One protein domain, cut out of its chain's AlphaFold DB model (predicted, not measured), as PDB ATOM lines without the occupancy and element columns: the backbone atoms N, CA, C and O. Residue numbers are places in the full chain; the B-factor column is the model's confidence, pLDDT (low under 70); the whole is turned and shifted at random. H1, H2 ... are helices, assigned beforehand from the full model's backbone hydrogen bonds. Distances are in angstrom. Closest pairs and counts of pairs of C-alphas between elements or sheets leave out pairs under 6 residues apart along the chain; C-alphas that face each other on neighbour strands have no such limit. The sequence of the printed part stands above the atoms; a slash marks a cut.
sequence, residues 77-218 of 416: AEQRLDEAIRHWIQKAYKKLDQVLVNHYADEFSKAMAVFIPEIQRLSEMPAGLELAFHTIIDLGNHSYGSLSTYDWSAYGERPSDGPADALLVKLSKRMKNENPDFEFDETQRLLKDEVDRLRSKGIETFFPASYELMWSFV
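What this domain is: This is residues 77 to 218 of the 416 residues of an uncharacterized protein of Cadophora sp. DSE1049 (UniProt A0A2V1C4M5). The domain is a helical bundle in two layers, with the helices running mostly along its longest axis. H1, H4 and H6 stand in one layer and run the same general way; H2 and H3, end to end, then H5 and H7 make the other layer and run back. H4 and H5 lie in the middle, with H1 and the H2-H3 pair on one side and the hairpin of H6 and H7 on the other, while the long link of residues 142 to 160 loops at the end where H1 ends. The printed part has 142 residues, with seven named helices in the order H1 to H7 and no named strand, and its class is all helix. It is compact, with a radius of gyration of the C-alphas of 15.0 A and spans of 44 by 32 by 20 A.

How they stand to each other: The longest helix, H1, residues 77 to 99, touches H4, residues 128 to 141, closest at the C-alphas of Glu 78 and Gly 128, 5.3 A apart; they run the same way at a shallow tilt of 7 degrees. With residues 89 to 96 alone, H1 touches H2, residues 105 to 113, as a hairpin, closest at the C-alphas of Ile 89 and Met 112, 6.7 A apart. With residues 78 to 85 alone it touches H3, residues 116 to 122, closest at the C-alphas of Glu 78 and Leu 122, 6.2 A apart. H2 and H3 meet only through their link. H4 and H5, residues 161 to 178, form a hairpin with a shallow tilt of 31 degrees, closest at the C-alphas of Phe 133 and Leu 171, 6.1 A apart. H5 is the hub and touches H2, H3, H4 and H7, residues 208 to 217; it only just touches H2, with 3 pairs of C-alphas within 8 A, closest at Ser 109 and Asp 161, 7.3 A apart. H5 and H7 run the same way at 17 degrees, a shallow tilt, with the C-alphas of Val 169 and Ser 210 closest at 4.9 A. H6, residues 185 to 199, forms a hairpin with H7, closest at the C-alphas of Gln 188 and Met 214, 5.8 A apart, at a shallow tilt of 33 degrees, only just short of steep. H4 and H6 are near each other, while H5 and H6 are apart. Every O i to N i+4 pair is within hydrogen-bond range in H1, H2, H3, H5 and H6, against 9 of 10 in H4 and 5 of 6 in H7.

Where its parts are: H1 begins at C-alpha 77, (198.799, 156.260, 241.141), and is 32.7 A from first to last C-alpha. H5 measures 25.2 A, H6 20.7 A, H4 20.1 A, H7 15.0 A, H2 12.4 A and H3 9.9 A. H5 begins at C-alpha 161, (179.388, 166.324, 225.510), and H7 ends at C-alpha 217, (169.852, 149.756, 235.873).

The domain as a whole: The two C-alphas farthest apart, those of Val 101 and Pro 180, are 45.3 A apart. The printed part has no cut, and the link from H4 to H5, 19 residues, is long. The mean pLDDT of the printed part is 86.7, with residues 101 to 103 and 147 to 155 under 70.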
ATOM      1  N   ALA A  77     198.743 155.401 242.317       87.50
ATOM      2  CA  ALA A  77     198.799 156.260 241.141       87.50
ATOM      3  C   ALA A  77     197.403 156.655 240.640       87.50
ATOM      4  O   ALA A  77     197.235 157.780 240.175       87.50
ATOM      5  N   GLU A  78     196.410 155.778 240.780       92.25
ATOM      6  CA  GLU A  78     195.017 156.012 240.398       92.25
ATOM      7  C   GLU A  78     194.401 157.176 241.185       92.25
ATOM      8  O   GLU A  78     193.853 158.100 240.587       92.25
ATOM      9  N   GLN A  79     194.594 157.209 242.508       92.69
ATOM     10  CA  GLN A  79     194.115 158.303 243.360       92.69
ATOM     11  C   GLN A  79     194.806 159.623 243.014       92.69
ATOM     12  O   GLN A  79     194.158 160.653 242.848       92.69
ATOM     13  N   ARG A  80     196.133 159.595 242.840       89.12
ATOM     14  CA  ARG A  80     196.905 160.794 242.477       89.12
ATOM     15  C   ARG A  80     196.505 161.336 241.111       89.12
ATOM     16  O   ARG A  80     196.513 162.551 240.915       89.12
ATOM     17  N   LEU A  81     196.208 160.452 240.159       91.12
ATOM     18  CA  LEU A  81     195.755 160.843 238.834       91.12
ATOM     19  C   LEU A  81     194.347 161.446 238.892       91.12
ATOM     20  O   LEU A  81     194.154 162.507 238.305       91.12
ATOM     21  N   ASP A  82     193.407 160.846 239.630       94.75
ATOM     22  CA  ASP A  82     192.069 161.420 239.853       94.75
ATOM     23  C   ASP A  82     192.146 162.827 240.465       94.75
ATOM     24  O   ASP A  82     191.636 163.790 239.887       94.75
ATOM     25  N   GLU A  83     192.863 162.973 241.584       92.94
ATOM     26  CA  GLU A  83     193.057 164.262 242.257       92.94
ATOM     27  C   GLU A  83     193.645 165.317 241.312       92.94
ATOM     28  O   GLU A  83     193.223 166.480 241.306       92.94
ATOM     29  N   ALA A  84     194.614 164.918 240.486       90.50
ATOM     30  CA  ALA A  84     195.241 165.810 239.527       90.50
ATOM     31  C   ALA A  84     194.281 166.219 238.405       90.50
ATOM     32  O   ALA A  84     194.190 167.412 238.109       90.50
ATOM     33  N   ILE A  85     193.529 165.275 237.826       93.88
ATOM     34  CA  ILE A  85     192.531 165.564 236.788       93.88
ATOM     35  C   ILE A  85     191.485 166.545 237.327       93.88
ATOM     36  O   ILE A  85     191.259 167.589 236.710       93.88
ATOM     37  N   ARG A  86     190.909 166.276 238.506       95.00
ATOM     38  CA  ARG A  86     189.938 167.170 239.161       95.00
ATOM     39  C   ARG A  86     190.522 168.555 239.413       95.00
ATOM     40  O   ARG A  86     189.882 169.570 239.129       95.00
ATOM     41  N   HIS A  87     191.767 168.626 239.887       93.06
ATOM     42  CA  HIS A  87     192.452 169.901 240.080       93.06
ATOM     43  C   HIS A  87     192.624 170.676 238.764       93.06
ATOM     44  O   HIS A  87     192.418 171.892 238.734       93.06
ATOM     45  N   TRP A  88     192.984 170.005 237.665       94.06
ATOM     46  CA  TRP A  88     193.127 170.660 236.363       94.06
ATOM     47  C   TRP A  88     191.787 171.131 235.798       94.06
ATOM     48  O   TRP A  88     191.736 172.253 235.293       94.06
ATOM     49  N   ILE A  89     190.721 170.336 235.941       94.88
ATOM     50  CA  ILE A  89     189.343 170.710 235.580       94.88
ATOM     51  C   ILE A  89     188.953 171.998 236.308       94.88
ATOM     52  O   ILE A  89     188.638 173.004 235.671       94.88
ATOM     53  N   GLN A  90     189.083 172.023 237.638       93.94
ATOM     54  CA  GLN A  90     188.749 173.199 238.446       93.94
ATOM     55  C   GLN A  90     189.603 174.419 238.087       93.94
ATOM     56  O   GLN A  90     189.114 175.550 238.064       93.94
ATOM     57  N   LYS A  91     190.895 174.217 237.809       93.06
ATOM     58  CA  LYS A  91     191.804 175.295 237.408       93.06
ATOM     59  C   LYS A  91     191.425 175.873 236.043       93.06
ATOM     60  O   LYS A  91     191.443 177.094 235.886       93.06
ATOM     61  N   ALA A  92     191.091 175.021 235.073       92.12
ATOM     62  CA  ALA A  92     190.621 175.441 233.757       92.12
ATOM     63  C   ALA A  92     189.291 176.194 233.872       92.12
ATOM     64  O   ALA A  92     189.177 177.300 233.345       92.12
ATOM     65  N   TYR A  93     188.349 175.656 234.652       91.25
ATOM     66  CA  TYR A  93     187.059 176.280 234.932       91.25
ATOM     67  C   TYR A  93     187.216 177.679 235.528       91.25
ATOM     68  O   TYR A  93     186.753 178.649 234.941       91.25
ATOM     69  N   LYS A  94     187.944 177.814 236.647       90.38
ATOM     70  CA  LYS A  94     188.153 179.109 237.321       90.38
ATOM     71  C   LYS A  94     188.826 180.134 236.418       90.38
ATOM     72  O   LYS A  94     188.500 181.314 236.480       90.38
ATOM     73  N   LYS A  95     189.771 179.699 235.580       90.62
ATOM     74  CA  LYS A  95     190.433 180.586 234.618       90.62
ATOM     75  C   LYS A  95     189.438 181.122 233.588       90.62
ATOM     76  O   LYS A  95     189.493 182.303 233.272       90.62
ATOM     77  N   LEU A  96     188.561 180.270 233.061       88.81
ATOM     78  CA  LEU A  96     187.537 180.683 232.102       88.81
ATOM     79  C   LEU A  96     186.474 181.563 232.756       88.81
ATOM     80  O   LEU A  96     186.144 182.609 232.207       88.81
ATOM     81  N   ASP A  97     186.018 181.198 233.949       84.69
ATOM     82  CA  ASP A  97     185.022 181.942 234.723       84.69
ATOM     83  C   ASP A  97     185.480 183.375 235.053       84.69
ATOM     84  O   ASP A  97     184.696 184.315 235.002       84.69
ATOM     85  N   GLN A  98     186.780 183.574 235.297       84.50
ATOM     86  CA  GLN A  98     187.366 184.902 235.530       84.50
ATOM     87  C   GLN A  98     187.549 185.742 234.259       84.50
ATOM     88  O   GLN A  98     187.586 186.969 234.339       84.50
ATOM     89  N   VAL A  99     187.753 185.103 233.105       79.81
ATOM     90  CA  VAL A  99     188.110 185.783 231.847       79.81
ATOM     91  C   VAL A  99     186.878 186.077 230.995       79.81
ATOM     92  O   VAL A  99     186.825 187.102 230.313       79.81
ATOM     93  N   LEU A 100     185.887 185.189 231.011       73.38
ATOM     94  CA  LEU A 100     184.705 185.277 230.166       73.38
ATOM     95  C   LEU A 100     183.616 186.098 230.862       73.38
ATOM     96  O   LEU A 100     182.848 185.580 231.661       73.38
ATOM     97  N   VAL A 101     183.527 187.382 230.505       65.31
ATOM     98  CA  VAL A 101     182.449 188.288 230.954       65.31
ATOM     99  C   VAL A 101     181.077 187.834 230.430       65.31
ATOM    100  O   VAL A 101     180.065 188.026 231.097       65.31
ATOM    101  N   ASN A 102     181.061 187.186 229.261       63.22
ATOM    102  CA  ASN A 102     179.906 186.485 228.705       63.22
ATOM    103  C   ASN A 102     180.263 184.993 228.661       63.22
ATOM    104  O   ASN A 102     181.105 184.586 227.861       63.22
ATOM    105  N   HIS A 103     179.691 184.198 229.564       64.69
ATOM    106  CA  HIS A 103     180.015 182.781 229.746       64.69
ATOM    107  C   HIS A 103     179.504 181.917 228.580       64.69
ATOM    108  O   HIS A 103     178.480 181.244 228.700       64.69
ATOM    109  N   TYR A 104     180.209 181.916 227.447       71.69
ATOM    110  CA  TYR A 104     179.882 181.014 226.345       71.69
ATOM    111  C   TYR A 104     180.222 179.570 226.727       71.69
ATOM    112  O   TYR A 104     181.345 179.259 227.131       71.69
ATOM    113  N   ALA A 105     179.227 178.684 226.656       77.25
ATOM    114  CA  ALA A 105     179.353 177.304 227.122       77.25
ATOM    115  C   ALA A 105     180.281 176.456 226.230       77.25
ATOM    116  O   ALA A 105     180.734 175.390 226.652       77.25
ATOM    117  N   ASP A 106     180.581 176.924 225.018       86.12
ATOM    118  CA  ASP A 106     181.477 176.271 224.068       86.12
ATOM    119  C   ASP A 106     182.939 176.313 224.531       86.12
ATOM    120  O   ASP A 106     183.634 175.304 224.442       86.12
ATOM    121  N   GLU A 107     183.405 177.429 225.093       87.62
ATOM    122  CA  GLU A 107     184.772 177.563 225.611       87.62
ATOM    123  C   GLU A 107     185.015 176.655 226.824       87.62
ATOM    124  O   GLU A 107     186.060 176.003 226.914       87.62
ATOM    125  N   PHE A 108     184.028 176.538 227.720       90.19
ATOM    126  CA  PHE A 108     184.080 175.572 228.821       90.19
ATOM    127  C   PHE A 108     184.120 174.138 228.287       90.19
ATOM    128  O   PHE A 108     185.008 173.371 228.660       90.19
ATOM    129  N   SER A 109     183.230 173.787 227.356       91.88
ATOM    130  CA  SER A 109     183.179 172.445 226.769       91.88
ATOM    131  C   SER A 109     184.477 172.089 226.016       91.88
ATOM    132  O   SER A 109     185.029 171.005 226.214       91.88
ATOM    133  N   LYS A 110     185.050 173.014 225.230       92.62
ATOM    134  CA  LYS A 110     186.366 172.857 224.573       92.62
ATOM    135  C   LYS A 110     187.482 172.614 225.585       92.62
ATOM    136  O   LYS A 110     188.315 171.732 225.379       92.62
ATOM    137  N   ALA A 111     187.503 173.378 226.677       93.06
ATOM    138  CA  ALA A 111     188.515 173.227 227.715       93.06
ATOM    139  C   ALA A 111     188.375 171.913 228.490       93.06
ATOM    140  O   ALA A 111     189.391 171.355 228.890       93.06
ATOM    141  N   MET A 112     187.157 171.396 228.673       95.00
ATOM    142  CA  MET A 112     186.939 170.110 229.339       95.00
ATOM    143  C   MET A 112     187.284 168.910 228.453       95.00
ATOM    144  O   MET A 112     187.808 167.913 228.949       95.00
ATOM    145  N   ALA A 113     187.076 169.010 227.137       95.19
ATOM    146  CA  ALA A 113     187.318 167.911 226.197       95.19
ATOM    147  C   ALA A 113     188.745 167.329 226.275       95.19
ATOM    148  O   ALA A 113     188.945 166.136 226.044       95.19
ATOM    149  N   VAL A 114     189.741 168.141 226.653       95.31
ATOM    150  CA  VAL A 114     191.150 167.714 226.755       95.31
ATOM    151  C   VAL A 114     191.414 166.719 227.889       95.31
ATOM    152  O   VAL A 114     192.432 166.033 227.857       95.31
ATOM    153  N   PHE A 115     190.526 166.634 228.886       95.81
ATOM    154  CA  PHE A 115     190.697 165.765 230.055       95.81
ATOM    155  C   PHE A 115     190.045 164.388 229.885       95.81
ATOM    156  O   PHE A 115     190.412 163.452 230.591       95.81
ATOM    157  N   ILE A 116     189.137 164.228 228.916       96.88
ATOM    158  CA  ILE A 116     188.424 162.965 228.656       96.88
ATOM    159  C   ILE A 116     189.392 161.787 228.417       96.88
ATOM    160  O   ILE A 116     189.183 160.732 229.019       96.88
ATOM    161  N   PRO A 117     190.483 161.925 227.630       95.81
ATOM    162  CA  PRO A 117     191.443 160.835 227.456       95.81
ATOM    163  C   PRO A 117     192.150 160.417 228.753       95.81
ATOM    164  O   PRO A 117     192.435 159.237 228.930       95.81
ATOM    165  N   GLU A 118     192.423 161.352 229.669       94.38
ATOM    166  CA  GLU A 118     193.050 161.026 230.959       94.38
ATOM    167  C   GLU A 118     192.069 160.313 231.895       94.38
ATOM    168  O   GLU A 118     192.461 159.376 232.582       94.38
ATOM    169  N   ILE A 119     190.785 160.683 231.869       97.38
ATOM    170  CA  ILE A 119     189.736 159.964 232.611       97.38
ATOM    171  C   ILE A 119     189.567 158.546 232.058       97.38
ATOM    172  O   ILE A 119     189.430 157.588 232.818       97.38
ATOM    173  N   GLN A 120     189.629 158.378 230.731       96.81
ATOM    174  CA  GLN A 120     189.621 157.043 230.142       96.81
ATOM    175  C   GLN A 120     190.814 156.213 230.637       96.81
ATOM    176  O   GLN A 120     190.614 155.066 231.030       96.81
ATOM    177  N   ARG A 121     192.026 156.779 230.668       93.31
ATOM    178  CA  ARG A 121     193.204 156.077 231.204       93.31
ATOM    179  C   ARG A 121     193.052 155.720 232.673       93.31
ATOM    180  O   ARG A 121     193.337 154.587 233.038       93.31
ATOM    181  N   LEU A 122     192.536 156.636 233.493       95.50
ATOM    182  CA  LEU A 122     192.225 156.357 234.894       95.50
ATOM    183  C   LEU A 122     191.326 155.115 235.020       95.50
ATOM    184  O   LEU A 122     191.591 154.251 235.848       95.50
ATOM    185  N   SER A 123     190.342 154.943 234.131       96.44
ATOM    186  CA  SER A 123     189.468 153.758 234.130       96.44
ATOM    187  C   SER A 123     190.137 152.438 233.715       96.44
ATOM    188  O   SER A 123     189.544 151.364 233.866       96.44
ATOM    189  N   GLU A 124     191.322 152.507 233.114       94.38
ATOM    190  CA  GLU A 124     192.129 151.356 232.694       94.38
ATOM    191  C   GLU A 124     193.124 150.944 233.797       94.38
ATOM    192  O   GLU A 124     193.678 149.845 233.747       94.38
ATOM    193  N   MET A 125     193.304 151.782 234.827       92.94
ATOM    194  CA  MET A 125     194.143 151.484 235.986       92.94
ATOM    195  C   MET A 125     193.441 150.531 236.970       92.94
ATOM    196  O   MET A 125     192.214 150.584 237.126       92.94
ATOM    197  N   PRO A 126     194.197 149.691 237.704       90.56
ATOM    198  CA  PRO A 126     193.654 148.924 238.824       90.56
ATOM    199  C   PRO A 126     192.983 149.853 239.843       90.56
ATOM    200  O   PRO A 126     193.561 150.868 240.214       90.56
ATOM    201  N   ALA A 127     191.765 149.515 240.277       90.06
ATOM    202  CA  ALA A 127     190.944 150.331 241.185       90.06
ATOM    203  C   ALA A 127     190.590 151.755 240.685       90.06
ATOM    204  O   ALA A 127     189.993 152.533 241.423       90.06
ATOM    205  N   GLY A 128     190.888 152.098 239.427       94.62
ATOM    206  CA  GLY A 128     190.597 153.421 238.868       94.62
ATOM    207  C   GLY A 128     189.212 153.563 238.228       94.62
ATOM    208  O   GLY A 128     188.813 154.671 237.880       94.62
ATOM    209  N   LEU A 129     188.459 152.466 238.070       96.06
ATOM    210  CA  LEU A 129     187.164 152.470 237.377       96.06
ATOM    211  C   LEU A 129     186.124 153.371 238.064       96.06
ATOM    212  O   LEU A 129     185.516 154.211 237.401       96.06
ATOM    213  N   GLU A 130     185.945 153.214 239.375       95.25
ATOM    214  CA  GLU A 130     184.999 154.014 240.165       95.25
ATOM    215  C   GLU A 130     185.435 155.482 240.240       95.25
ATOM    216  O   GLU A 130     184.621 156.386 240.052       95.25
ATOM    217  N   LEU A 131     186.740 155.730 240.404       96.25
ATOM    218  CA  LEU A 131     187.295 157.083 240.369       96.25
ATOM    219  C   LEU A 131     186.949 157.766 239.044       96.25
ATOM    220  O   LEU A 131     186.283 158.797 239.060       96.25
ATOM    221  N   ALA A 132     187.282 157.138 237.910       97.31
ATOM    222  CA  ALA A 132     186.987 157.661 236.577       97.31
ATOM    223  C   ALA A 132     185.490 157.912 236.344       97.31
ATOM    224  O   ALA A 132     185.126 158.896 235.695       97.31
ATOM    225  N   PHE A 133     184.626 157.042 236.875       96.12
ATOM    226  CA  PHE A 133     183.176 157.207 236.819       96.12
ATOM    227  C   PHE A 133     182.725 158.496 237.521       96.12
ATOM    228  O   PHE A 133     181.953 159.274 236.960       96.12
ATOM    229  N   HIS A 134     183.254 158.794 238.707       94.94
ATOM    230  CA  HIS A 134     182.945 160.052 239.383       94.94
ATOM    231  C   HIS A 134     183.628 161.264 238.727       94.94
ATOM    232  O   HIS A 134     183.033 162.343 238.680       94.94
ATOM    233  N   THR A 135     184.850 161.118 238.202       96.31
ATOM    234  CA  THR A 135     185.572 162.218 237.539       96.31
ATOM    235  C   THR A 135     184.861 162.677 236.268       96.31
ATOM    236  O   THR A 135     184.833 163.876 235.996       96.31
ATOM    237  N   ILE A 136     184.273 161.765 235.478       96.50
ATOM    238  CA  ILE A 136     183.571 162.161 234.246       96.50
ATOM    239  C   ILE A 136     182.290 162.946 234.548       96.50
ATOM    240  O   ILE A 136     181.994 163.912 233.846       96.50
ATOM    241  N   ILE A 137     181.580 162.603 235.627       93.25
ATOM    242  CA  ILE A 137     180.407 163.360 236.086       93.25
ATOM    243  C   ILE A 137     180.827 164.766 236.534       93.25
ATOM    244  O   ILE A 137     180.221 165.757 236.128       93.25
ATOM    245  N   ASP A 138     181.911 164.858 237.308       93.00
ATOM    246  CA  ASP A 138     182.484 166.132 237.753       93.00
ATOM    247  C   ASP A 138     182.915 167.012 236.567       93.00
ATOM    248  O   ASP A 138     182.607 168.202 236.529       93.00
ATOM    249  N   LEU A 139     183.548 166.427 235.544       94.69
ATOM    250  CA  LEU A 139     183.890 167.119 234.298       94.69
ATOM    251  C   LEU A 139     182.649 167.695 233.611       94.69
ATOM    252  O   LEU A 139     182.668 168.850 233.184       94.69
ATOM    253  N   GLY A 140     181.573 166.911 233.528       91.12
ATOM    254  CA  GLY A 140     180.299 167.344 232.962       91.12
ATOM    255  C   GLY A 140     179.733 168.576 233.671       91.12
ATOM    256  O   GLY A 140     179.386 169.557 233.015       91.12
ATOM    257  N   ASN A 141     179.774 168.605 235.004       88.62
ATOM    258  CA  ASN A 141     179.329 169.754 235.805       88.62
ATOM    259  C   ASN A 141     180.193 171.017 235.607       88.62
ATOM    260  O   ASN A 141     179.727 172.131 235.836       88.62
ATOM    261  N   HIS A 142     181.440 170.857 235.156       90.56
ATOM    262  CA  HIS A 142     182.358 171.955 234.835       90.56
ATOM    263  C   HIS A 142     182.398 172.291 233.334       90.56
ATOM    264  O   HIS A 142     183.164 173.155 232.902       90.56
ATOM    265  N   SER A 143     181.579 171.630 232.514       87.50
ATOM    266  CA  SER A 143     181.560 171.829 231.063       87.50
ATOM    267  C   SER A 143     180.745 173.050 230.621       87.50
ATOM    268  O   SER A 143     180.745 173.381 229.438       87.50
ATOM    269  N   TYR A 144     180.045 173.731 231.531       83.31
ATOM    270  CA  TYR A 144     179.294 174.966 231.279       83.31
ATOM    271  C   TYR A 144     179.573 176.007 232.374       83.31
ATOM    272  O   TYR A 144     179.787 175.664 233.533       83.31
ATOM    273  N   GLY A 145     179.563 177.291 232.008       78.06
ATOM    274  CA  GLY A 145     179.722 178.399 232.956       78.06
ATOM    275  C   GLY A 145     178.472 178.659 233.807       78.06
ATOM    276  O   GLY A 145     177.510 177.890 233.788       78.06
ATOM    277  N   SER A 146     178.457 179.769 234.551       74.69
ATOM    278  CA  SER A 146     177.301 180.136 235.378       74.69
ATOM    279  C   SER A 146     176.017 180.249 234.547       74.69
ATOM    280  O   SER A 146     175.881 181.120 233.689       74.69
ATOM    281  N   LEU A 147     175.025 179.409 234.858       67.75
ATOM    282  CA  LEU A 147     173.692 179.462 234.250       67.75
ATOM    283  C   LEU A 147     172.823 180.571 234.882       67.75
ATOM    284  O   LEU A 147     171.661 180.321 235.224       67.75
ATOM    285  N   SER A 148     173.370 181.767 235.107       60.16
ATOM    286  CA  SER A 148     172.664 182.893 235.742       60.16
ATOM    287  C   SER A 148     172.074 183.902 234.753       60.16
ATOM    288  O   SER A 148     171.253 184.726 235.152       60.16
ATOM    289  N   THR A 149     172.466 183.869 233.478       54.94
ATOM    290  CA  THR A 149     171.986 184.811 232.458       54.94
ATOM    291  C   THR A 149     170.838 184.215 231.647       54.94
ATOM    292  O   THR A 149     170.940 183.100 231.160       54.94
ATOM    293  N   TYR A 150     169.755 184.979 231.468       54.91
ATOM    294  CA  TYR A 150     168.560 184.594 230.693       54.91
ATOM    295  C   TYR A 150     168.809 184.404 229.182       54.91
ATOM    296  O   TYR A 150     167.886 184.044 228.453       54.91
ATOM    297  N   ASP A 151     170.028 184.665 228.707       60.31
ATOM    298  CA  ASP A 151     170.411 184.530 227.307       60.31
ATOM    299  C   ASP A 151     171.139 183.199 227.072       60.31
ATOM    300  O   ASP A 151     172.345 183.068 227.289       60.31
ATOM    301  N   TRP A 152     170.370 182.197 226.649       62.47
ATOM    302  CA  TRP A 152     170.846 180.841 226.352       62.47
ATOM    303  C   TRP A 152     171.313 180.667 224.904       62.47
ATOM    304  O   TRP A 152     171.686 179.565 224.509       62.47
ATOM    305  N   SER A 153     171.345 181.746 224.112       57.84
ATOM    306  CA  SER A 153     171.871 181.721 222.738       57.84
ATOM    307  C   SER A 153     173.365 181.364 222.666       57.84
ATOM    308  O   SER A 153     173.877 181.018 221.604       57.84
ATOM    309  N   ALA A 154     174.049 181.393 223.814       58.16
ATOM    310  CA  ALA A 154     175.460 181.074 224.005       58.16
ATOM    311  C   ALA A 154     175.767 179.575 224.228       58.16
ATOM    312  O   ALA A 154     176.924 179.218 224.467       58.16
ATOM    313  N   TYR A 155     174.766 178.686 224.164       69.06
ATOM    314  CA  TYR A 155     174.937 177.237 224.353       69.06
ATOM    315  C   TYR A 155     175.452 176.520 223.087       69.06
ATOM    316  O   TYR A 155     174.929 175.480 222.720       69.06
ATOM    317  N   GLY A 156     176.434 177.115 222.397       73.50
ATOM    318  CA  GLY A 156     176.891 176.754 221.045       73.50
ATOM    319  C   GLY A 156     177.486 175.346 220.876       73.50
ATOM    320  O   GLY A 156     176.916 174.344 221.286       73.50
ATOM    321  N   GLU A 157     178.628 175.227 220.200       81.62
ATOM    322  CA  GLU A 157     179.236 173.909 219.976       81.62
ATOM    323  C   GLU A 157     179.803 173.320 221.272       81.62
ATOM    324  O   GLU A 157     180.600 173.948 221.969       81.62
ATOM    325  N   ARG A 158     179.423 172.078 221.575       88.62
ATOM    326  CA  ARG A 158     179.749 171.397 222.832       88.62
ATOM    327  C   ARG A 158     180.637 170.166 222.587       88.62
ATOM    328  O   ARG A 158     180.162 169.033 222.663       88.62
ATOM    329  N   PRO A 159     181.933 170.340 222.269       91.56
ATOM    330  CA  PRO A 159     182.794 169.236 221.841       91.56
ATOM    331  C   PRO A 159     183.096 168.195 222.928       91.56
ATOM    332  O   PRO A 159     183.541 167.101 222.585       91.56
ATOM    333  N   SER A 160     182.883 168.502 224.215       92.81
ATOM    334  CA  SER A 160     183.052 167.508 225.287       92.81
ATOM    335  C   SER A 160     181.846 166.587 225.473       92.81
ATOM    336  O   SER A 160     182.054 165.453 225.892       92.81
ATOM    337  N   ASP A 161     180.629 167.014 225.121       91.88
ATOM    338  CA  ASP A 161     179.388 166.324 225.510       91.88
ATOM    339  C   ASP A 161     179.326 164.902 224.940       91.88
ATOM    340  O   ASP A 161     179.294 163.930 225.690       91.88
ATOM    341  N   GLY A 162     179.412 164.757 223.614       93.56
ATOM    342  CA  GLY A 162     179.353 163.445 222.957       93.56
ATOM    343  C   GLY A 162     180.432 162.460 223.442       93.56
ATOM    344  O   GLY A 162     180.097 161.338 223.832       93.56
ATOM    345  N   PRO A 163     181.726 162.840 223.449       96.19
ATOM    346  CA  PRO A 163     182.786 161.973 223.961       96.19
ATOM    347  C   PRO A 163     182.656 161.645 225.454       96.19
ATOM    348  O   PRO A 163     182.944 160.512 225.847       96.19
ATOM    349  N   ALA A 164     182.221 162.597 226.286       95.88
ATOM    350  CA  ALA A 164     182.052 162.376 227.718       95.88
ATOM    351  C   ALA A 164     180.882 161.422 227.996       95.88
ATOM    352  O   ALA A 164     181.030 160.506 228.802       95.88
ATOM    353  N   ASP A 165     179.760 161.580 227.289       95.69
ATOM    354  CA  ASP A 165     178.600 160.693 227.391       95.69
ATOM    355  C   ASP A 165     178.933 159.270 226.936       95.69
ATOM    356  O   ASP A 165     178.646 158.295 227.628       95.69
ATOM    357  N   ALA A 166     179.642 159.131 225.812       96.69
ATOM    358  CA  ALA A 166     180.102 157.830 225.337       96.69
ATOM    359  C   ALA A 166     181.032 157.137 226.351       96.69
ATOM    360  O   ALA A 166     180.938 155.919 226.554       96.69
ATOM    361  N   LEU A 167     181.919 157.899 227.002       97.50
ATOM    362  CA  LEU A 167     182.788 157.372 228.047       97.50
ATOM    363  C   LEU A 167     181.979 156.961 229.281       97.50
ATOM    364  O   LEU A 167     182.137 155.831 229.739       97.50
ATOM    365  N   LEU A 168     181.075 157.807 229.780       96.19
ATOM    366  CA  LEU A 168     180.246 157.485 230.941       96.19
ATOM    367  C   LEU A 168     179.360 156.253 230.687       96.19
ATOM    368  O   LEU A 168     179.312 155.374 231.545       96.19
ATOM    369  N   VAL A 169     178.775 156.084 229.495       95.88
ATOM    370  CA  VAL A 169     178.078 154.844 229.088       95.88
ATOM    371  C   VAL A 169     178.989 153.617 229.207       95.88
ATOM    372  O   VAL A 169     178.583 152.584 229.748       95.88
ATOM    373  N   LYS A 170     180.227 153.705 228.703       96.94
ATOM    374  CA  LYS A 170     181.204 152.604 228.768       96.94
ATOM    375  C   LYS A 170     181.564 152.269 230.218       96.94
ATOM    376  O   LYS A 170     181.574 151.091 230.574       96.94
ATOM    377  N   LEU A 171     181.841 153.284 231.038       96.44
ATOM    378  CA  LEU A 171     182.186 153.119 232.453       96.44
ATOM    379  C   LEU A 171     181.022 152.525 233.241       96.44
ATOM    380  O   LEU A 171     181.219 151.572 233.977       96.44
ATOM    381  N   SER A 172     179.805 153.007 233.004       94.94
ATOM    382  CA  SER A 172     178.572 152.527 233.632       94.94
ATOM    383  C   SER A 172     178.336 151.035 233.398       94.94
ATOM    384  O   SER A 172     178.084 150.280 234.334       94.94
ATOM    385  N   LYS A 173     178.475 150.579 232.144       94.12
ATOM    386  CA  LYS A 173     178.349 149.153 231.797       94.12
ATOM    387  C   LYS A 173     179.437 148.305 232.452       94.12
ATOM    388  O   LYS A 173     179.154 147.199 232.899       94.12
ATOM    389  N   ARG A 174     180.674 148.810 232.506       95.31
ATOM    390  CA  ARG A 174     181.779 148.131 233.197       95.31
ATOM    391  C   ARG A 174     181.540 148.059 234.700       95.31
ATOM    392  O   ARG A 174     181.644 146.971 235.241       95.31
ATOM    393  N   MET A 175     181.139 149.157 235.341       93.69
ATOM    394  CA  MET A 175     180.808 149.202 236.769       93.69
ATOM    395  C   MET A 175     179.729 148.182 237.117       93.69
ATOM    396  O   MET A 175     179.929 147.394 238.029       93.69
ATOM    397  N   LYS A 176     178.648 148.102 236.331       90.19
ATOM    398  CA  LYS A 176     177.581 147.120 236.572       90.19
ATOM    399  C   LYS A 176     178.069 145.663 236.507       90.19
ATOM    400  O   LYS A 176     177.524 144.813 237.202       90.19
ATOM    401  N   ASN A 177     179.080 145.379 235.683       90.31
ATOM    402  CA  ASN A 177     179.637 144.033 235.514       90.31
ATOM    403  C   ASN A 177     180.757 143.707 236.518       90.31
ATOM    404  O   ASN A 177     180.850 142.576 236.982       90.31
ATOM    405  N   GLU A 178     181.638 144.670 236.796       91.94
ATOM    406  CA  GLU A 178     182.848 144.505 237.615       91.94
ATOM    407  C   GLU A 178     182.579 144.778 239.107       91.94
ATOM    408  O   GLU A 178     183.279 144.230 239.956       91.94
ATOM    409  N   ASN A 179     181.557 145.577 239.434       88.94
ATOM    410  CA  ASN A 179     181.145 145.919 240.797       88.94
ATOM    411  C   ASN A 179     179.606 145.825 240.950       88.94
ATOM    412  O   ASN A 179     178.910 146.841 240.874       88.94
ATOM    413  N   PRO A 180     179.048 144.612 241.143       83.88
ATOM    414  CA  PRO A 180     177.599 144.400 241.230       83.88
ATOM    415  C   PRO A 180     176.917 145.123 242.397       83.88
ATOM    416  O   PRO A 180     175.729 145.427 242.297       83.88
ATOM    417  N   ASP A 181     177.669 145.402 243.466       85.38
ATOM    418  CA  ASP A 181     177.191 146.065 244.683       85.38
ATOM    419  C   ASP A 181     177.169 147.599 244.551       85.38
ATOM    420  O   ASP A 181     176.735 148.295 245.465       85.38
ATOM    421  N   PHE A 182     177.641 148.149 243.427       86.19
ATOM    422  CA  PHE A 182     177.614 149.588 243.194       86.19
ATOM    423  C   PHE A 182     176.176 150.102 243.027       86.19
ATOM    424  O   PHE A 182     175.444 149.689 242.120       86.19
ATOM    425  N   GLU A 183     175.791 151.057 243.872       83.88
ATOM    426  CA  GLU A 183     174.471 151.684 243.845       83.88
ATOM    427  C   GLU A 183     174.413 152.811 242.804       83.88
ATOM    428  O   GLU A 183     175.034 153.867 242.939       83.88
ATOM    429  N   PHE A 184     173.619 152.610 241.750       86.19
ATOM    430  CA  PHE A 184     173.427 153.619 240.704       86.19
ATOM    431  C   PHE A 184     172.370 154.675 241.059       86.19
ATOM    432  O   PHE A 184     172.302 155.700 240.381       86.19
ATOM    433  N   ASP A 185     171.588 154.472 242.121       81.44
ATOM    434  CA  ASP A 185     170.431 155.304 242.478       81.44
ATOM    435  C   ASP A 185     170.807 156.767 242.753       81.44
ATOM    436  O   ASP A 185     170.137 157.696 242.296       81.44
ATOM    437  N   GLU A 186     171.906 157.007 243.475       82.62
ATOM    438  CA  GLU A 186     172.386 158.369 243.723       82.62
ATOM    439  C   GLU A 186     172.859 159.043 242.433       82.62
ATOM    440  O   GLU A 186     172.499 160.191 242.162       82.62
ATOM    441  N   THR A 187     173.598 158.316 241.593       85.19
ATOM    442  CA  THR A 187     174.076 158.856 240.315       85.19
ATOM    443  C   THR A 187     172.916 159.164 239.374       85.19
ATOM    444  O   THR A 187     172.883 160.222 238.749       85.19
ATOM    445  N   GLN A 188     171.929 158.272 239.304       85.25
ATOM    446  CA  GLN A 188     170.714 158.478 238.529       85.25
ATOM    447  C   GLN A 188     169.972 159.737 238.996       85.25
ATOM    448  O   GLN A 188     169.541 160.533 238.161       85.25
ATOM    449  N   ARG A 189     169.852 159.944 240.314       83.50
ATOM    450  CA  ARG A 189     169.220 161.136 240.896       83.50
ATOM    451  C   ARG A 189     169.961 162.414 240.509       83.50
ATOM    452  O   ARG A 189     169.332 163.350 240.034       83.50
ATOM    453  N   LEU A 190     171.289 162.427 240.635       84.38
ATOM    454  CA  LEU A 190     172.121 163.575 240.261       84.38
ATOM    455  C   LEU A 190     171.997 163.907 238.769       84.38
ATOM    456  O   LEU A 190     171.831 165.072 238.409       84.38
ATOM    457  N   LEU A 191     172.028 162.891 237.900       86.88
ATOM    458  CA  LEU A 191     171.824 163.090 236.466       86.88
ATOM    459  C   LEU A 191     170.410 163.586 236.162       86.88
ATOM    460  O   LEU A 191     170.260 164.459 235.314       86.88
ATOM    461  N   LYS A 192     169.380 163.070 236.847       85.31
ATOM    462  CA  LYS A 192     167.995 163.534 236.693       85.31
ATOM    463  C   LYS A 192     167.861 165.008 237.066       85.31
ATOM    464  O   LYS A 192     167.353 165.782 236.260       85.31
ATOM    465  N   ASP A 193     168.321 165.385 238.254       84.94
ATOM    466  CA  ASP A 193     168.218 166.758 238.752       84.94
ATOM    467  C   ASP A 193     168.913 167.735 237.797       84.94
ATOM    468  O   ASP A 193     168.391 168.808 237.491       84.94
ATOM    469  N   GLU A 194     170.063 167.332 237.255       84.31
ATOM    470  CA  GLU A 194     170.801 168.120 236.276       84.31
ATOM    471  C   GLU A 194     170.080 168.199 234.922       84.31
ATOM    472  O   GLU A 194     169.913 169.289 234.368       84.31
ATOM    473  N   VAL A 195     169.583 167.070 234.409       84.25
ATOM    474  CA  VAL A 195     168.779 166.996 233.178       84.25
ATOM    475  C   VAL A 195     167.567 167.922 233.266       84.25
ATOM    476  O   VAL A 195     167.316 168.700 232.343       84.25
ATOM    477  N   ASP A 196     166.835 167.876 234.375       80.88
ATOM    478  CA  ASP A 196     165.634 168.682 234.583       80.88
ATOM    479  C   ASP A 196     165.981 170.168 234.714       80.88
ATOM    480  O   ASP A 196     165.335 171.025 234.099       80.88
ATOM    481  N   ARG A 197     167.064 170.487 235.434       81.94
ATOM    482  CA  ARG A 197     167.583 171.854 235.563       81.94
ATOM    483  C   ARG A 197     167.951 172.452 234.207       81.94
ATOM    484  O   ARG A 197     167.592 173.603 233.950       81.94
ATOM    485  N   LEU A 198     168.621 171.700 233.334       81.31
ATOM    486  CA  LEU A 198     168.991 172.152 231.988       81.31
ATOM    487  C   LEU A 198     167.765 172.271 231.074       81.31
ATOM    488  O   LEU A 198     167.562 173.313 230.444       81.31
ATOM    489  N   ARG A 199     166.881 171.270 231.072       80.75
ATOM    490  CA  ARG A 199     165.651 171.291 230.265       80.75
ATOM    491  C   ARG A 199     164.728 172.446 230.634       80.75
ATOM    492  O   ARG A 199     164.159 173.063 229.737       80.75
ATOM    493  N   SER A 200     164.632 172.802 231.919       78.00
ATOM    494  CA  SER A 200     163.857 173.970 232.375       78.00
ATOM    495  C   SER A 200     164.329 175.293 231.751       78.00
ATOM    496  O   SER A 200     163.568 176.257 231.678       78.00
ATOM    497  N   LYS A 201     165.573 175.327 231.257       76.62
ATOM    498  CA  LYS A 201     166.211 176.467 230.589       76.62
ATOM    499  C   LYS A 201     166.254 176.324 229.063       76.62
ATOM    500  O   LYS A 201     166.837 177.172 228.398       76.62
ATOM    501  N   GLY A 202     165.640 175.278 228.505       74.56
ATOM    502  CA  GLY A 202     165.669 174.978 227.069       74.56
ATOM    503  C   GLY A 202     167.015 174.441 226.580       74.56
ATOM    504  O   GLY A 202     167.317 174.544 225.396       74.56
ATOM    505  N   ILE A 203     167.828 173.899 227.489       78.25
ATOM    506  CA  ILE A 203     169.173 173.411 227.209       78.25
ATOM    507  C   ILE A 203     169.159 171.886 227.070       78.25
ATOM    508  O   ILE A 203     168.578 171.179 227.898       78.25
ATOM    509  N   GLU A 204     169.832 171.380 226.036       74.75
ATOM    510  CA  GLU A 204     170.074 169.950 225.871       74.75
ATOM    511  C   GLU A 204     171.154 169.458 226.848       74.75
ATOM    512  O   GLU A 204     172.147 170.129 227.134       74.75
ATOM    513  N   THR A 205     170.927 168.275 227.405       77.38
ATOM    514  CA  THR A 205     171.764 167.691 228.454       77.38
ATOM    515  C   THR A 205     173.039 167.115 227.859       77.38
ATOM    516  O   THR A 205     172.983 166.545 226.776       77.38
ATOM    517  N   PHE A 206     174.155 167.160 228.584       82.50
ATOM    518  CA  PHE A 206     175.438 166.631 228.099       82.50
ATOM    519  C   PHE A 206     175.601 165.111 228.273       82.50
ATOM    520  O   PHE A 206     176.513 164.541 227.688       82.50
ATOM    521  N   PHE A 207     174.718 164.450 229.032       90.06
ATOM    522  CA  PHE A 207     174.728 162.996 229.247       90.06
ATOM    523  C   PHE A 207     173.417 162.295 228.849       90.06
ATOM    524  O   PHE A 207     172.838 161.575 229.666       90.06
ATOM    525  N   PRO A 208     172.894 162.497 227.625       88.50
ATOM    526  CA  PRO A 208     171.609 161.926 227.240       88.50
ATOM    527  C   PRO A 208     171.638 160.391 227.230       88.50
ATOM    528  O   PRO A 208     170.742 159.768 227.793       88.50
ATOM    529  N   ALA A 209     172.664 159.759 226.653       89.88
ATOM    530  CA  ALA A 209     172.732 158.303 226.563       89.88
ATOM    531  C   ALA A 209     173.047 157.656 227.917       89.88
ATOM    532  O   ALA A 209     172.479 156.612 228.244       89.88
ATOM    533  N   SER A 210     173.921 158.269 228.717       91.81
ATOM    534  CA  SER A 210     174.227 157.790 230.068       91.81
ATOM    535  C   SER A 210     173.018 157.897 230.981       91.81
ATOM    536  O   SER A 210     172.751 156.966 231.735       91.81
ATOM    537  N   TYR A 211     172.253 158.986 230.881       88.75
ATOM    538  CA  TYR A 211     171.010 159.139 231.623       88.75
ATOM    539  C   TYR A 211     170.028 158.015 231.285       88.75
ATOM    540  O   TYR A 211     169.589 157.310 232.190       88.75
ATOM    541  N   GLU A 212     169.748 157.770 230.000       84.69
ATOM    542  CA  GLU A 212     168.862 156.671 229.584       84.69
ATOM    543  C   GLU A 212     169.392 155.290 230.012       84.69
ATOM    544  O   GLU A 212     168.618 154.424 230.421       84.69
ATOM    545  N   LEU A 213     170.713 155.077 229.993       87.44
ATOM    546  CA  LEU A 213     171.317 153.841 230.490       87.44
ATOM    547  C   LEU A 213     171.111 153.659 232.000       87.44
ATOM    548  O   LEU A 213     170.755 152.557 232.414       87.44
ATOM    549  N   MET A 214     171.313 154.698 232.819       86.50
ATOM    550  CA  MET A 214     171.119 154.610 234.275       86.50
ATOM    551  C   MET A 214     169.706 154.146 234.624       86.50
ATOM    552  O   MET A 214     169.537 153.299 235.494       86.50
ATOM    553  N   TRP A 215     168.698 154.623 233.891       79.88
ATOM    554  CA  TRP A 215     167.313 154.184 234.066       79.88
ATOM    555  C   TRP A 215     167.106 152.688 233.824       79.88
ATOM    556  O   TRP A 215     166.267 152.084 234.483       79.88
ATOM    557  N   SER A 216     167.886 152.070 232.935       79.75
ATOM    558  CA  SER A 216     167.827 150.618 232.714       79.75
ATOM    559  C   SER A 216     168.431 149.798 233.860       79.75
ATOM    560  O   SER A 216     168.177 148.599 233.958       79.75
ATOM    561  N   PHE A 217     169.241 150.422 234.721       80.81
ATOM    562  CA  PHE A 217     169.852 149.756 235.873       80.81
ATOM    563  C   PHE A 217     168.964 149.779 237.111       80.81
ATOM    564  O   PHE A 217     169.198 148.996 238.030       80.81
ATOM    565  N   VAL A 218     167.944 150.639 237.114       74.69
ATOM    566  CA  VAL A 218     166.936 150.705 238.165       74.69
ATOM    567  C   VAL A 218     166.048 149.474 238.055       74.69
ATOM    568  O   VAL A 218     165.225 149.351 237.146       74.69
TER     569      VAL A 218